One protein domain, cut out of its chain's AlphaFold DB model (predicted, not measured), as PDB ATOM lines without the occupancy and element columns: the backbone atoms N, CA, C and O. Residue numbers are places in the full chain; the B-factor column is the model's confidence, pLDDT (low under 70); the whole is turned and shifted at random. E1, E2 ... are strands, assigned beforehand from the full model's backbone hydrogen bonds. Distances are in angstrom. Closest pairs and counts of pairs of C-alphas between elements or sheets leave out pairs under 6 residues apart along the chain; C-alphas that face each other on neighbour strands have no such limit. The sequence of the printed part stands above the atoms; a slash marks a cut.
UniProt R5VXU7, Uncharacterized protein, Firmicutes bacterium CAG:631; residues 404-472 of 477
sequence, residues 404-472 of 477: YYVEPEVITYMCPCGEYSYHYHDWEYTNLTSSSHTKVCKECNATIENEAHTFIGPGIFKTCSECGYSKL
ATOM      1  N   TYR A 404      10.756 -18.909  16.346       90.25
ATOM      2  CA  TYR A 404      10.827 -19.954  15.336       90.25
ATOM      3  C   TYR A 404       9.590 -20.835  15.335       90.25
ATOM      4  O   TYR A 404       8.870 -20.928  16.320       90.25
ATOM      5  N   TYR A 405       9.361 -21.540  14.240       87.06
ATOM      6  CA  TYR A 405       8.468 -22.687  14.234       87.06
ATOM      7  C   TYR A 405       9.142 -23.854  13.527       87.06
ATOM      8  O   TYR A 405       9.995 -23.681  12.650       87.06
ATOM      9  N   VAL A 406       8.809 -25.058  13.980       81.38
ATOM     10  CA  VAL A 406       9.450 -26.286  13.517       81.38
ATOM     11  C   VAL A 406       8.540 -26.975  12.516       81.38
ATOM     12  O   VAL A 406       7.442 -27.418  12.853       81.38
ATOM     13  N   GLU A 407       9.028 -27.107  11.291       79.25
ATOM     14  CA  GLU A 407       8.440 -27.947  10.256       79.25
ATOM     15  C   GLU A 407       9.225 -29.270  10.151       79.25
ATOM     16  O   GLU A 407      10.356 -29.364  10.643       79.25
ATOM     17  N   PRO A 408       8.672 -30.316   9.502       74.69
ATOM     18  CA  PRO A 408       9.323 -31.628   9.421       74.69
ATOM     19  C   PRO A 408      10.718 -31.643   8.780       74.69
ATOM     20  O   PRO A 408      11.457 -32.601   8.985       74.69
ATOM     21  N   GLU A 409      11.076 -30.631   7.983       73.81
ATOM     22  CA  GLU A 409      12.345 -30.576   7.235       73.81
ATOM     23  C   GLU A 409      13.155 -29.293   7.479       73.81
ATOM     24  O   GLU A 409      14.340 -29.242   7.146       73.81
ATOM     25  N   VAL A 410      12.557 -28.280   8.110       82.38
ATOM     26  CA  VAL A 410      13.165 -26.961   8.292       82.38
ATOM     27  C   VAL A 410      12.724 -26.331   9.615       82.38
ATOM     28  O   VAL A 410      11.610 -26.548  10.090       82.38
ATOM     29  N   ILE A 411      13.614 -25.553  10.220       83.69
ATOM     30  CA  ILE A 411      13.285 -24.565  11.245       83.69
ATOM     31  C   ILE A 411      13.177 -23.227  10.536       83.69
ATOM     32  O   ILE A 411      14.137 -22.770   9.906       83.69
ATOM     33  N   THR A 412      12.015 -22.598  10.650       88.00
ATOM     34  CA  THR A 412      11.797 -21.261  10.115       88.00
ATOM     35  C   THR A 412      11.878 -20.271  11.264       88.00
ATOM     36  O   THR A 412      11.059 -20.309  12.179       88.00
ATOM     37  N   TYR A 413      12.872 -19.391  11.219       89.81
ATOM     38  CA  TYR A 413      13.007 -18.268  12.136       89.81
ATOM     39  C   TYR A 413      12.265 -17.062  11.580       89.81
ATOM     40  O   TYR A 413      12.436 -16.717  10.406       89.81
ATOM     41  N   MET A 414      11.492 -16.398  12.435       88.81
ATOM     42  CA  MET A 414      10.738 -15.206  12.077       88.81
ATOM     43  C   MET A 414      11.274 -13.984  12.816       88.81
ATOM     44  O   MET A 414      11.324 -13.943  14.046       88.81
ATOM     45  N   CYS A 415      11.629 -12.958  12.051       88.56
ATOM     46  CA  CYS A 415      11.844 -11.630  12.594       88.56
ATOM     47  C   CYS A 415      10.501 -10.882  12.614       88.56
ATOM     48  O   CYS A 415       9.809 -10.876  11.594       88.56
ATOM     49  N   PRO A 416      10.143 -10.173  13.701       80.25
ATOM     50  CA  PRO A 416       8.884  -9.422  13.791       80.25
ATOM     51  C   PRO A 416       8.635  -8.369  12.699       80.25
ATOM     52  O   PRO A 416       7.507  -7.912  12.528       80.25
ATOM     53  N   CYS A 417       9.660  -7.996  11.926       83.50
ATOM     54  CA  CYS A 417       9.498  -7.160  10.736       83.50
ATOM     55  C   CYS A 417       8.887  -7.902   9.527       83.50
ATOM     56  O   CYS A 417       8.731  -7.291   8.472       83.50
ATOM     57  N   GLY A 418       8.586  -9.200   9.655       84.00
ATOM     58  CA  GLY A 418       8.024 -10.054   8.603       84.00
ATOM     59  C   GLY A 418       9.060 -10.750   7.715       84.00
ATOM     60  O   GLY A 418       8.694 -11.327   6.697       84.00
ATOM     61  N   GLU A 419      10.348 -10.685   8.066       87.62
ATOM     62  CA  GLU A 419      11.408 -11.396   7.342       87.62
ATOM     63  C   GLU A 419      11.640 -12.784   7.939       87.62
ATOM     64  O   GLU A 419      11.631 -12.960   9.162       87.62
ATOM     65  N   TYR A 420      11.898 -13.750   7.060       87.25
ATOM     66  CA  TYR A 420      12.071 -15.154   7.414       87.25
ATOM     67  C   TYR A 420      13.482 -15.625   7.080       87.25
ATOM     68  O   TYR A 420      14.067 -15.249   6.062       87.25
ATOM     69  N   SER A 421      14.020 -16.503   7.919       86.88
ATOM     70  CA  SER A 421      15.247 -17.238   7.612       86.88
ATOM     71  C   SER A 421      15.079 -18.712   7.944       86.88
ATOM     72  O   SER A 421      14.322 -19.073   8.840       86.88
ATOM     73  N   TYR A 422      15.765 -19.568   7.193       84.75
ATOM     74  CA  TYR A 422      15.526 -21.008   7.197       84.75
ATOM     75  C   TYR A 422      16.788 -21.758   7.602       84.75
ATOM     76  O   TYR A 422      17.876 -21.477   7.091       84.75
ATOM     77  N   HIS A 423      16.625 -22.748   8.471       80.06
ATOM     78  CA  HIS A 423      17.655 -23.715   8.818       80.06
ATOM     79  C   HIS A 423      17.148 -25.128   8.516       80.06
ATOM     80  O   HIS A 423      16.152 -25.569   9.082       80.06
ATOM     81  N   TYR A 424      17.818 -25.847   7.617       80.50
ATOM     82  CA  TYR A 424      17.461 -27.231   7.295       80.50
ATOM     83  C   TYR A 424      17.976 -28.177   8.376       80.50
ATOM     84  O   TYR A 424      19.163 -28.146   8.687       80.50
ATOM     85  N   HIS A 425      17.101 -29.036   8.906       76.31
ATOM     86  CA  HIS A 425      17.457 -29.936  10.006       76.31
ATOM     87  C   HIS A 425      18.594 -30.897   9.631       76.31
ATOM     88  O   HIS A 425      18.509 -31.620   8.635       76.31
ATOM     89  N   ASP A 426      19.612 -30.968  10.492       82.19
ATOM     90  CA  ASP A 426      20.604 -32.047  10.492       82.19
ATOM     91  C   ASP A 426      20.147 -33.164  11.446       82.19
ATOM     92  O   ASP A 426      20.190 -33.038  12.673       82.19
ATOM     93  N   TRP A 427      19.649 -34.256  10.867       85.25
ATOM     94  CA  TRP A 427      19.020 -35.361  11.588       85.25
ATOM     95  C   TRP A 427      20.027 -36.431  12.034       85.25
ATOM     96  O   TRP A 427      20.817 -36.940  11.237       85.25
ATOM     97  N   GLU A 428      19.934 -36.864  13.292       88.06
ATOM     98  CA  GLU A 428      20.479 -38.142  13.760       88.06
ATOM     99  C   GLU A 428      19.409 -39.221  13.740       88.06
ATOM    100  O   GLU A 428      18.322 -39.054  14.287       88.06
ATOM    101  N   TYR A 429      19.737 -40.362  13.141       89.69
ATOM    102  CA  TYR A 429      18.804 -41.462  12.956       89.69
ATOM    103  C   TYR A 429      19.154 -42.634  13.868       89.69
ATOM    104  O   TYR A 429      20.255 -43.182  13.811       89.69
ATOM    105  N   THR A 430      18.183 -43.080  14.661       89.94
ATOM    106  CA  THR A 430      18.293 -44.265  15.513       89.94
ATOM    107  C   THR A 430      17.284 -45.311  15.071       89.94
ATOM    108  O   THR A 430      16.079 -45.071  15.056       89.94
ATOM    109  N   ASN A 431      17.761 -46.503  14.716       88.50
ATOM    110  CA  ASN A 431      16.877 -47.604  14.353       88.50
ATOM    111  C   ASN A 431      15.971 -48.000  15.535       88.50
ATOM    112  O   ASN A 431      16.476 -48.313  16.612       88.50
ATOM    113  N   LEU A 432      14.657 -48.040  15.306       85.88
ATOM    114  CA  LEU A 432      13.659 -48.329  16.337       85.88
ATOM    115  C   LEU A 432      13.112 -49.754  16.186       85.88
ATOM    116  O   LEU A 432      13.078 -50.527  17.141       85.88
ATOM    117  N   THR A 433      12.709 -50.124  14.968       86.44
ATOM    118  CA  THR A 433      12.149 -51.442  14.644       86.44
ATOM    119  C   THR A 433      12.626 -51.934  13.276       86.44
ATOM    120  O   THR A 433      13.259 -51.221  12.504       86.44
ATOM    121  N   SER A 434      12.259 -53.162  12.903       83.38
ATOM    122  CA  SER A 434      12.520 -53.675  11.549       83.38
ATOM    123  C   SER A 434      11.782 -52.920  10.433       83.38
ATOM    124  O   SER A 434      12.089 -53.116   9.253       83.38
ATOM    125  N   SER A 435      10.816 -52.069  10.787       83.75
ATOM    126  CA  SER A 435      10.005 -51.267   9.867       83.75
ATOM    127  C   SER A 435      10.217 -49.759   9.991       83.75
ATOM    128  O   SER A 435       9.806 -49.050   9.076       83.75
ATOM    129  N   SER A 436      10.849 -49.274  11.061       90.00
ATOM    130  CA  SER A 436      10.973 -47.840  11.325       90.00
ATOM    131  C   SER A 436      12.247 -47.438  12.068       90.00
ATOM    132  O   SER A 436      12.854 -48.239  12.783       90.00
ATOM    133  N   HIS A 437      12.611 -46.165  11.945       89.31
ATOM    134  CA  HIS A 437      13.578 -45.481  12.801       89.31
ATOM    135  C   HIS A 437      12.944 -44.263  13.475       89.31
ATOM    136  O   HIS A 437      11.828 -43.851  13.150       89.31
ATOM    137  N   THR A 438      13.680 -43.699  14.417       89.31
ATOM    138  CA  THR A 438      13.444 -42.367  14.964       89.31
ATOM    139  C   THR A 438      14.520 -41.443  14.416       89.31
ATOM    140  O   THR A 438      15.687 -41.840  14.371       89.31
ATOM    141  N   LYS A 439      14.150 -40.227  14.020       87.19
ATOM    142  CA  LYS A 439      15.114 -39.159  13.749       87.19
ATOM    143  C   LYS A 439      14.981 -38.038  14.770       87.19
ATOM    144  O   LYS A 439      13.864 -37.673  15.136       87.19
ATOM    145  N   VAL A 440      16.117 -37.529  15.234       83.88
ATOM    146  CA  VAL A 440      16.226 -36.431  16.201       83.88
ATOM    147  C   VAL A 440      17.105 -35.347  15.591       83.88
ATOM    148  O   VAL A 440      18.203 -35.644  15.126       83.88
ATOM    149  N   CYS A 441      16.626 -34.107  15.523       78.56
ATOM    150  CA  CYS A 441      17.446 -33.005  15.021       78.56
ATOM    151  C   CYS A 441      18.550 -32.695  16.036       78.56
ATOM    152  O   CYS A 441      18.252 -32.494  17.214       78.56
ATOM    153  N   LYS A 442      19.805 -32.621  15.581       76.44
ATOM    154  CA  LYS A 442      20.971 -32.357  16.446       76.44
ATOM    155  C   LYS A 442      20.918 -31.005  17.147       76.44
ATOM    156  O   LYS A 442      21.539 -30.842  18.191       76.44
ATOM    157  N   GLU A 443      20.224 -30.041  16.552       68.69
ATOM    158  CA  GLU A 443      20.193 -28.665  17.045       68.69
ATOM    159  C   GLU A 443      18.971 -28.393  17.926       68.69
ATOM    160  O   GLU A 443      19.115 -27.856  19.019       68.69
ATOM    161  N   CYS A 444      17.771 -28.792  17.490       67.94
ATOM    162  CA  CYS A 444      16.529 -28.465  18.203       67.94
ATOM    163  C   CYS A 444      15.893 -29.636  18.963       67.94
ATOM    164  O   CYS A 444      14.845 -29.458  19.578       67.94
ATOM    165  N   ASN A 445      16.473 -30.840  18.909       70.19
ATOM    166  CA  ASN A 445      15.926 -32.067  19.507       70.19
ATOM    167  C   ASN A 445      14.503 -32.445  19.048       70.19
ATOM    168  O   ASN A 445      13.889 -33.351  19.623       70.19
ATOM    169  N   ALA A 446      13.975 -31.804  17.995       71.62
ATOM    170  CA  ALA A 446      12.733 -32.228  17.364       71.62
ATOM    171  C   ALA A 446      12.841 -33.714  17.035       71.62
ATOM    172  O   ALA A 446      13.855 -34.160  16.500       71.62
ATOM    173  N   THR A 447      11.821 -34.482  17.401       78.38
ATOM    174  CA  THR A 447      11.845 -35.939  17.291       78.38
ATOM    175  C   THR A 447      10.701 -36.396  16.404       78.38
ATOM    176  O   THR A 447       9.541 -36.075  16.658       78.38
ATOM    177  N   ILE A 448      11.025 -37.169  15.369       82.44
ATOM    178  CA  ILE A 448      10.046 -37.862  14.535       82.44
ATOM    179  C   ILE A 448      10.246 -39.355  14.749       82.44
ATOM    180  O   ILE A 448      11.257 -39.935  14.350       82.44
ATOM    181  N   GLU A 449       9.274 -39.972  15.411       86.81
ATOM    182  CA  GLU A 449       9.252 -41.410  15.653       86.81
ATOM    183  C   GLU A 449       8.507 -42.155  14.546       86.81
ATOM    184  O   GLU A 449       7.625 -41.617  13.878       86.81
ATOM    185  N   ASN A 450       8.806 -43.449  14.423       85.06
ATOM    186  CA  ASN A 450       8.099 -44.372  13.534       85.06
ATOM    187  C   ASN A 450       8.162 -44.005  12.042       85.06
ATOM    188  O   ASN A 450       7.320 -44.456  11.261       85.06
ATOM    189  N   GLU A 451       9.178 -43.254  11.626       85.94
ATOM    190  CA  GLU A 451       9.419 -42.988  10.213       85.94
ATOM    191  C   GLU A 451       9.878 -44.277   9.521       85.94
ATOM    192  O   GLU A 451      10.717 -45.021  10.036       85.94
ATOM    193  N   ALA A 452       9.274 -44.584   8.373       88.56
ATOM    194  CA  ALA A 452       9.558 -45.810   7.643       88.56
ATOM    195  C   ALA A 452      10.962 -45.774   7.024       88.56
ATOM    196  O   ALA A 452      11.382 -44.765   6.471       88.56
ATOM    197  N   HIS A 453      11.655 -46.914   7.043       85.50
ATOM    198  CA  HIS A 453      12.980 -47.033   6.430       85.50
ATOM    199  C   HIS A 453      12.958 -46.740   4.921       85.50
ATOM    200  O   HIS A 453      12.273 -47.437   4.158       85.50
ATOM    201  N   THR A 454      13.818 -45.829   4.469       88.00
ATOM    202  CA  THR A 454      14.114 -45.637   3.043       88.00
ATOM    203  C   THR A 454      15.247 -46.571   2.617       88.00
ATOM    204  O   THR A 454      16.423 -46.329   2.867       88.00
ATOM    205  N   PHE A 455      14.913 -47.702   1.994       86.38
ATOM    206  CA  PHE A 455      15.904 -48.726   1.645       86.38
ATOM    207  C   PHE A 455      16.580 -48.493   0.288       86.38
ATOM    208  O   PHE A 455      15.909 -48.439  -0.745       86.38
ATOM    209  N   ILE A 456      17.913 -48.526   0.277       83.19
ATOM    210  CA  ILE A 456      18.755 -48.518  -0.926       83.19
ATOM    211  C   ILE A 456      19.536 -49.837  -1.066       83.19
ATOM    212  O   ILE A 456      19.817 -50.527  -0.083       83.19
ATOM    213  N   GLY A 457      19.881 -50.203  -2.306       78.38
ATOM    214  CA  GLY A 457      20.724 -51.366  -2.617       78.38
ATOM    215  C   GLY A 457      20.045 -52.483  -3.435       78.38
ATOM    216  O   GLY A 457      18.816 -52.530  -3.547       78.38
ATOM    217  N   PRO A 458      20.839 -53.371  -4.065       67.75
ATOM    218  CA  PRO A 458      20.332 -54.416  -4.950       67.75
ATOM    219  C   PRO A 458      19.796 -55.649  -4.198       67.75
ATOM    220  O   PRO A 458      20.450 -56.224  -3.330       67.75
ATOM    221  N   GLY A 459      18.633 -56.146  -4.633       67.31
ATOM    222  CA  GLY A 459      18.152 -57.493  -4.302       67.31
ATOM    223  C   GLY A 459      17.801 -57.722  -2.824       67.31
ATOM    224  O   GLY A 459      16.961 -57.019  -2.262       67.31
ATOM    225  N   ILE A 460      18.389 -58.776  -2.243       65.19
ATOM    226  CA  ILE A 460      18.104 -59.315  -0.896       65.19
ATOM    227  C   ILE A 460      18.826 -58.586   0.248       65.19
ATOM    228  O   ILE A 460      18.487 -58.821   1.405       65.19
ATOM    229  N   PHE A 461      19.783 -57.703  -0.056       70.50
ATOM    230  CA  PHE A 461      20.490 -56.886   0.932       70.50
ATOM    231  C   PHE A 461      20.096 -55.427   0.733       70.50
ATOM    232  O   PHE A 461      20.603 -54.741  -0.154       70.50
ATOM    233  N   LYS A 462      19.139 -54.986   1.544       81.81
ATOM    234  CA  LYS A 462      18.661 -53.608   1.564       81.81
ATOM    235  C   LYS A 462      19.107 -52.951   2.856       81.81
ATOM    236  O   LYS A 462      18.816 -53.475   3.934       81.81
ATOM    237  N   THR A 463      19.763 -51.807   2.736       85.88
ATOM    238  CA  THR A 463      20.186 -50.994   3.877       85.88
ATOM    239  C   THR A 463      19.413 -49.685   3.846       85.88
ATOM    240  O   THR A 463      19.216 -49.109   2.776       85.88
ATOM    241  N   CYS A 464      18.909 -49.251   4.995       86.00
ATOM    242  CA  CYS A 464      18.287 -47.942   5.130       86.00
ATOM    243  C   CYS A 464      19.344 -46.871   4.838       86.00
ATOM    244  O   CYS A 464      20.419 -46.900   5.441       86.00
ATOM    245  N   SER A 465      19.057 -45.960   3.907       86.00
ATOM    246  CA  SER A 465      19.964 -44.867   3.532       86.00
ATOM    247  C   SER A 465      20.203 -43.870   4.661       86.00
ATOM    248  O   SER A 465      21.143 -43.090   4.581       86.00
ATOM    249  N   GLU A 466      19.355 -43.898   5.687       88.44
ATOM    250  CA  GLU A 466      19.320 -42.910   6.760       88.44
ATOM    251  C   GLU A 466      19.923 -43.483   8.051       88.44
ATOM    252  O   GLU A 466      20.977 -43.039   8.493       88.44
ATOM    253  N   CYS A 467      19.330 -44.540   8.621       85.50
ATOM    254  CA  CYS A 467      19.785 -45.119   9.896       85.50
ATOM    255  C   CYS A 467      20.762 -46.303   9.763       85.50
ATOM    256  O   CYS A 467      21.171 -46.893  10.764       85.50
ATOM    257  N   GLY A 468      21.084 -46.735   8.540       84.44
ATOM    258  CA  GLY A 468      21.971 -47.880   8.304       84.44
ATOM    259  C   GLY A 468      21.383 -49.257   8.660       84.44
ATOM    260  O   GLY A 468      22.088 -50.266   8.566       84.44
ATOM    261  N   TYR A 469      20.098 -49.350   9.034       87.12
ATOM    262  CA  TYR A 469      19.443 -50.632   9.315       87.12
ATOM    263  C   TYR A 469      19.460 -51.551   8.091       87.12
ATOM    264  O   TYR A 469      19.011 -51.180   7.008       87.12
ATOM    265  N   SER A 470      19.949 -52.778   8.260       84.00
ATOM    266  CA  SER A 470      20.000 -53.770   7.186       84.00
ATOM    267  C   SER A 470      18.878 -54.790   7.343       84.00
ATOM    268  O   SER A 470      18.822 -55.530   8.327       84.00
ATOM    269  N   LYS A 471      17.988 -54.856   6.349       74.50
ATOM    270  CA  LYS A 471      16.903 -55.837   6.322       74.50
ATOM    271  C   LYS A 471      17.472 -57.197   5.924       74.50
ATOM    272  O   LYS A 471      17.843 -57.404   4.770       74.50
ATOM    273  N   LEU A 472      17.536 -58.122   6.881       65.06
ATOM    274  CA  LEU A 472      17.869 -59.518   6.601       65.06
ATOM    275  C   LEU A 472      16.713 -60.182   5.833       65.06
ATOM    276  O   LEU A 472      15.546 -59.873   6.100       65.06
TER     277      LEU A 472
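AT A GLANCE: This is residues 404 to 472 of the 477 residues of an uncharacterized protein of Firmicutes bacterium CAG:631 (UniProt R5VXU7). Three small strand units follow one another along a rod: a flat-lying meander of E1, E2 and E3 at one end, a twisted meander of E4, E5 and E6 in the middle, and at the other end the short strand E7 with short paired stretches beside it. E3 runs on into E4 across a break of 2 residues, at 37 degrees, and this joins the first two units. The printed part has 69 residues with no named helix and seven named strands, E1 to E7 in order along the chain; the class is all strand, and the two sheets, in the orders E1 - E2 - E3 and E4 - E5 - E6, are all antiparallel. The whole is loose, with a radius of gyration of the C-alphas of 15.5 A, and spans 54 by 21 by 15 A.

HOW THE PARTS SIT: In one sheet, E4, residues 427 to 431, and E5, residues 436 to 441, form an antiparallel hairpin at 152 degrees between their directions, with N 428 and O 440 2.8 A apart, within hydrogen-bond range. E5 and E6, residues 447 to 452, form a hairpin at 151 degrees, with N 439 and O 448 2.9 A apart, within that range. These strands form a meander, each strand the antiparallel neighbour of the one before, and the sheet is only just strongly twisted, its C-alphas lying up to 4.3 A off the best plane. In the other meander, E2, residues 410 to 415, is the inner strand. It forms a hairpin with E3, residues 419 to 424, at 158 degrees, and N 413 and O 421 are within hydrogen-bond range at 2.8 A. E1, residues 404 to 406, forms a hairpin with E2 at 161 degrees, and N 405 and O 412 are within that range at 2.9 A. E7, residues 462 to 464, pairs with no named strand and is apart from E4, E5 and E6. Its residues 463 to 464 pair antiparallel with residues 455 to 456, and its residues 462 to 463 with residues 470 to 471.

IN THESE COORDINATES: E1 begins at C-alpha 404 (10.827, -19.954, 15.336). The longer strands are E3, 17.0 A, E5, 16.6 A, E2, 16.0 A, E6, 14.0 A, and E4, 12.7 A. E4 begins at C-alpha 427 (19.020, -35.361, 11.588), and E7 ends at C-alpha 464 (18.287, -47.942, 5.130).

THE WHOLE: The C-alphas of Cys 417 and Ile 460 are the two farthest apart, at 54.1 A. The printed part has no cut and no long link; E6 to E7 is short, the others tight. Mean pLDDT of the printed part is 82.4, and residues 443 to 444, 458 to 460 and 472 are under 70.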